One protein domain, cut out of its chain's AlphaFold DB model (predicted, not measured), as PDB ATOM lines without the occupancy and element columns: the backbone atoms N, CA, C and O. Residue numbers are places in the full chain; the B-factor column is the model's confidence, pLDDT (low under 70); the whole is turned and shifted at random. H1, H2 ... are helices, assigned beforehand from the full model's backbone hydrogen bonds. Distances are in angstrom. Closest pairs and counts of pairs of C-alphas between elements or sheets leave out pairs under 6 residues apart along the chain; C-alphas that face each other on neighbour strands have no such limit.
ATOM      1  N   PHE A   2       8.428 -14.598  32.213       62.25
ATOM      2  CA  PHE A   2       9.674 -15.352  31.959       62.25
ATOM      3  C   PHE A   2      10.264 -14.986  30.590       62.25
ATOM      4  O   PHE A   2       9.580 -15.140  29.578       62.25
ATOM      5  N   THR A   3      11.508 -14.505  30.572       70.06
ATOM      6  CA  THR A   3      12.225 -14.108  29.345       70.06
ATOM      7  C   THR A   3      12.862 -15.321  28.664       70.06
ATOM      8  O   THR A   3      13.140 -16.318  29.332       70.06
ATOM      9  N   ALA A   4      13.150 -15.245  27.359       68.50
ATOM     10  CA  ALA A   4      13.825 -16.319  26.614       68.50
ATOM     11  C   ALA A   4      15.170 -16.734  27.251       68.50
ATOM     12  O   ALA A   4      15.481 -17.921  27.346       68.50
ATOM     13  N   ALA A   5      15.910 -15.770  27.806       69.50
ATOM     14  CA  ALA A   5      17.144 -16.017  28.553       69.50
ATOM     15  C   ALA A   5      16.919 -16.833  29.843       69.50
ATOM     16  O   ALA A   5      17.797 -17.572  30.285       69.50
ATOM     17  N   THR A   6      15.741 -16.718  30.462       68.56
ATOM     18  CA  THR A   6      15.365 -17.524  31.630       68.56
ATOM     19  C   THR A   6      15.036 -18.965  31.234       68.56
ATOM     20  O   THR A   6      15.355 -19.872  31.994       68.56
ATOM     21  N   LEU A   7      14.440 -19.184  30.056       71.06
ATOM     22  CA  LEU A   7      14.094 -20.516  29.543       71.06
ATOM     23  C   LEU A   7      15.331 -21.351  29.173       71.06
ATOM     24  O   LEU A   7      15.394 -22.522  29.545       71.06
ATOM     25  N   SER A   8      16.330 -20.750  28.515       72.56
ATOM     26  CA  SER A   8      17.572 -21.445  28.121       72.56
ATOM     27  C   SER A   8      18.277 -22.100  29.316       72.56
ATOM     28  O   SER A   8      18.605 -23.279  29.254       72.56
ATOM     29  N   LYS A   9      18.360 -21.409  30.462       77.00
ATOM     30  CA  LYS A   9      18.997 -21.942  31.682       77.00
ATOM     31  C   LYS A   9      18.378 -23.241  32.211       77.00
ATOM     32  O   LYS A   9      19.071 -23.998  32.890       77.00
ATOM     33  N   PHE A  10      17.087 -23.475  31.965       78.38
ATOM     34  CA  PHE A  10      16.418 -24.715  32.366       78.38
ATOM     35  C   PHE A  10      16.559 -25.816  31.315       78.38
ATOM     36  O   PHE A  10      16.633 -26.985  31.678       78.38
ATOM     37  N   ASN A  11      16.633 -25.460  30.032       76.69
ATOM     38  CA  ASN A  11      16.886 -26.429  28.965       76.69
ATOM     39  C   ASN A  11      18.302 -27.016  29.065       76.69
ATOM     40  O   ASN A  11      18.484 -28.208  28.837       76.69
ATOM     41  N   ASP A  12      19.269 -26.217  29.519       81.88
ATOM     42  CA  ASP A  12      20.659 -26.646  29.728       81.88
ATOM     43  C   ASP A  12      20.840 -27.538  30.975       81.88
ATOM     44  O   ASP A  12      21.924 -28.068  31.224       81.88
ATOM     45  N   ARG A  13      19.796 -27.693  31.802       83.56
ATOM     46  CA  ARG A  13      19.824 -28.451  33.064       83.56
ATOM     47  C   ARG A  13      18.593 -29.356  33.182       83.56
ATOM     48  O   ARG A  13      17.715 -29.075  33.999       83.56
ATOM     49  N   PRO A  14      18.525 -30.468  32.425       74.50
ATOM     50  CA  PRO A  14      17.331 -31.319  32.342       74.50
ATOM     51  C   PRO A  14      16.940 -31.991  33.669       74.50
ATOM     52  O   PRO A  14      15.803 -32.421  33.832       74.50
ATOM     53  N   THR A  15      17.855 -32.057  34.641       83.25
ATOM     54  CA  THR A  15      17.594 -32.563  35.997       83.25
ATOM     55  C   THR A  15      16.836 -31.576  36.887       83.25
ATOM     56  O   THR A  15      16.311 -31.970  37.926       83.25
ATOM     57  N   VAL A  16      16.756 -30.297  36.508       83.69
ATOM     58  CA  VAL A  16      16.052 -29.264  37.274       83.69
ATOM     59  C   VAL A  16      14.636 -29.112  36.734       83.69
ATOM     60  O   VAL A  16      14.426 -28.759  35.576       83.69
ATOM     61  N   THR A  17      13.635 -29.328  37.591       84.50
ATOM     62  CA  THR A  17      12.233 -29.142  37.208       84.50
ATOM     63  C   THR A  17      11.971 -27.696  36.791       84.50
ATOM     64  O   THR A  17      12.156 -26.759  37.570       84.50
ATOM     65  N   LYS A  18      11.485 -27.514  35.558       85.50
ATOM     66  CA  LYS A  18      11.068 -26.210  35.033       85.50
ATOM     67  C   LYS A  18       9.969 -25.583  35.916       85.50
ATOM     68  O   LYS A  18       9.068 -26.301  36.380       85.50
ATOM     69  N   PRO A  19       9.969 -24.250  36.114       87.06
ATOM     70  CA  PRO A  19       8.896 -23.552  36.818       87.06
ATOM     71  C   PRO A  19       7.523 -23.856  36.212       87.06
ATOM     72  O   PRO A  19       7.407 -24.050  35.001       87.06
ATOM     73  N   LEU A  20       6.469 -23.843  37.037       84.88
ATOM     74  CA  LEU A  20       5.101 -24.158  36.604       84.88
ATOM     75  C   LEU A  20       4.690 -23.375  35.349       84.88
ATOM     76  O   LEU A  20       4.254 -23.976  34.377       84.88
ATOM     77  N   GLY A  21       4.896 -22.054  35.335       83.44
ATOM     78  CA  GLY A  21       4.504 -21.214  34.199       83.44
ATOM     79  C   GLY A  21       5.237 -21.534  32.890       83.44
ATOM     80  O   GLY A  21       4.676 -21.315  31.823       83.44
ATOM     81  N   VAL A  22       6.460 -22.074  32.961       83.62
ATOM     82  CA  VAL A  22       7.192 -22.554  31.778       83.62
ATOM     83  C   VAL A  22       6.582 -23.862  31.282       83.62
ATOM     84  O   VAL A  22       6.227 -23.952  30.113       83.62
ATOM     85  N   ARG A  23       6.363 -24.829  32.184       87.00
ATOM     86  CA  ARG A  23       5.736 -26.117  31.840       87.00
ATOM     87  C   ARG A  23       4.335 -25.943  31.258       87.00
ATOM     88  O   ARG A  23       4.009 -26.572  30.263       87.00
ATOM     89  N   CYS A  24       3.516 -25.063  31.837       85.69
ATOM     90  CA  CYS A  24       2.184 -24.759  31.311       85.69
ATOM     91  C   CYS A  24       2.248 -24.182  29.894       85.69
ATOM     92  O   CYS A  24       1.419 -24.535  29.070       85.69
ATOM     93  N   ARG A  25       3.224 -23.313  29.600       81.81
ATOM     94  CA  ARG A  25       3.389 -22.731  28.262       81.81
ATOM     95  C   ARG A  25       3.798 -23.776  27.225       81.81
ATOM     96  O   ARG A  25       3.254 -23.748  26.133       81.81
ATOM     97  N   GLU A  26       4.726 -24.664  27.571       85.69
ATOM     98  CA  GLU A  26       5.142 -25.778  26.705       85.69
ATOM     99  C   GLU A  26       3.946 -26.692  26.403       85.69
ATOM    100  O   GLU A  26       3.617 -26.903  25.244       85.69
ATOM    101  N   LEU A  27       3.192 -27.090  27.434       87.06
ATOM    102  CA  LEU A  27       1.976 -27.890  27.255       87.06
ATOM    103  C   LEU A  27       0.929 -27.195  26.378       87.06
ATOM    104  O   LEU A  27       0.289 -27.853  25.571       87.06
ATOM    105  N   LEU A  28       0.746 -25.880  26.531       86.06
ATOM    106  CA  LEU A  28      -0.180 -25.089  25.714       86.06
ATOM    107  C   LEU A  28       0.232 -25.041  24.239       86.06
ATOM    108  O   LEU A  28      -0.631 -25.111  23.367       86.06
ATOM    109  N   GLN A  29       1.540 -24.967  23.968       86.00
ATOM    110  CA  GLN A  29       2.083 -25.092  22.614       86.00
ATOM    111  C   GLN A  29       1.825 -26.491  22.048       86.00
ATOM    112  O   GLN A  29       1.344 -26.596  20.923       86.00
ATOM    113  N   ASP A  30       2.048 -27.544  22.841       88.38
ATOM    114  CA  ASP A  30       1.820 -28.934  22.424       88.38
ATOM    115  C   ASP A  30       0.348 -29.191  22.053       88.38
ATOM    116  O   ASP A  30       0.048 -29.845  21.052       88.38
ATOM    117  N   ILE A  31      -0.593 -28.631  22.821       90.88
ATOM    118  CA  ILE A  31      -2.038 -28.745  22.549       90.88
ATOM    119  C   ILE A  31      -2.569 -27.656  21.602       90.88
ATOM    120  O   ILE A  31      -3.785 -27.522  21.460       90.88
ATOM    121  N   HIS A  32      -1.691 -26.867  20.969       87.81
ATOM    122  CA  HIS A  32      -2.044 -25.801  20.021       87.81
ATOM    123  C   HIS A  32      -3.136 -24.852  20.549       87.81
ATOM    124  O   HIS A  32      -4.042 -24.449  19.822       87.81
ATOM    125  N   THR A  33      -3.074 -24.525  21.842       83.62
ATOM    126  CA  THR A  33      -4.078 -23.707  22.531       83.62
ATOM    127  C   THR A  33      -3.423 -22.468  23.124       83.62
ATOM    128  O   THR A  33      -2.383 -22.544  23.776       83.62
ATOM    129  N   GLU A  34      -4.047 -21.310  22.943       80.19
ATOM    130  CA  GLU A  34      -3.572 -20.066  23.546       80.19
ATOM    131  C   GLU A  34      -4.086 -19.896  24.982       80.19
ATOM    132  O   GLU A  34      -5.148 -20.400  25.356       80.19
ATOM    133  N   LEU A  35      -3.336 -19.159  25.811       72.62
ATOM    134  CA  LEU A  35      -3.842 -18.769  27.125       72.62
ATOM    135  C   LEU A  35      -5.081 -17.886  26.941       72.62
ATOM    136  O   LEU A  35      -5.008 -16.906  26.195       72.62
ATOM    137  N   PRO A  36      -6.187 -18.158  27.656       70.81
ATOM    138  CA  PRO A  36      -7.301 -17.229  27.667       70.81
ATOM    139  C   PRO A  36      -6.815 -15.878  28.196       70.81
ATOM    140  O   PRO A  36      -5.991 -15.811  29.114       70.81
ATOM    141  N   THR A  37      -7.332 -14.796  27.616       74.88
ATOM    142  CA  THR A  37      -7.037 -13.447  28.103       74.88
ATOM    143  C   THR A  37      -7.527 -13.341  29.543       74.88
ATOM    144  O   THR A  37      -8.728 -13.356  29.810       74.88
ATOM    145  N   VAL A  38      -6.593 -13.266  30.491       70.31
ATOM    146  CA  VAL A  38      -6.927 -13.044  31.896       70.31
ATOM    147  C   VAL A  38      -7.216 -11.561  32.058       70.31
ATOM    148  O   VAL A  38      -6.312 -10.734  31.948       70.31
ATOM    149  N   HIS A  39      -8.473 -11.216  32.325       68.50
ATOM    150  CA  HIS A  39      -8.823  -9.852  32.690       68.50
ATOM    151  C   HIS A  39      -8.160  -9.498  34.024       68.50
ATOM    152  O   HIS A  39      -8.520 -10.019  35.078       68.50
ATOM    153  N   THR A  40      -7.180  -8.601  33.979       61.09
ATOM    154  CA  THR A  40      -6.626  -7.980  35.178       61.09
ATOM    155  C   THR A  40      -7.617  -6.945  35.688       61.09
ATOM    156  O   THR A  40      -7.802  -5.893  35.079       61.09
ATOM    157  N   VAL A  41      -8.272  -7.256  36.805       65.06
ATOM    158  CA  VAL A  41      -9.089  -6.287  37.537       65.06
ATOM    159  C   VAL A  41      -8.155  -5.474  38.427       65.06
ATOM    160  O   VAL A  41      -7.568  -6.004  39.371       65.06
TER     161      VAL A  41
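Overview. This is residues 2 to 41 of the 225 residues of a protein of Callosobruchus maculatus (UniProt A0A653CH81). Two short helices, H2 and the shorter H1, stand at right angles with little contact; residues 11 to 17, of which 11 belongs to H1, stick out at one end, and the tail of residues 36 to 41 at the other. The printed part has 40 residues, with H1 then H2 along the chain and no named strand. It is all helix by class, though the helices hold 19 of the 40 residues. The whole is loose, with a radius of gyration of the C-alphas of 12.1 A and spans of 35 by 24 by 15 A.

Along the chain. H2, residues 20 to 30, runs 15.3 A from C-alpha 20 at (5.101, -24.158, 36.604) to C-alpha 30 at (1.820, -28.934, 22.424). H1, residues 4 to 11, measures 10.8 A and begins at C-alpha 4 at (13.825, -16.319, 26.614).

Arrangement. H2 and H1 are close but not clearly touching; their closest C-alphas, of Val 22 and Leu 7, are 7.5 A apart. Their lines are about perpendicular, at 90 degrees. Every O i to N i+4 pair in H2 is within hydrogen-bond range; in H1, 2 of 4 are.

Size, cuts and confidence. The C-alphas farthest apart, of Thr 15 and Val 41, are 37.5 A apart. The link from H1 to H2 is short, and the printed part has no cut. The model's pLDDT is under 70 at residue 2, residues 4 to 6 and residues 39 to 41.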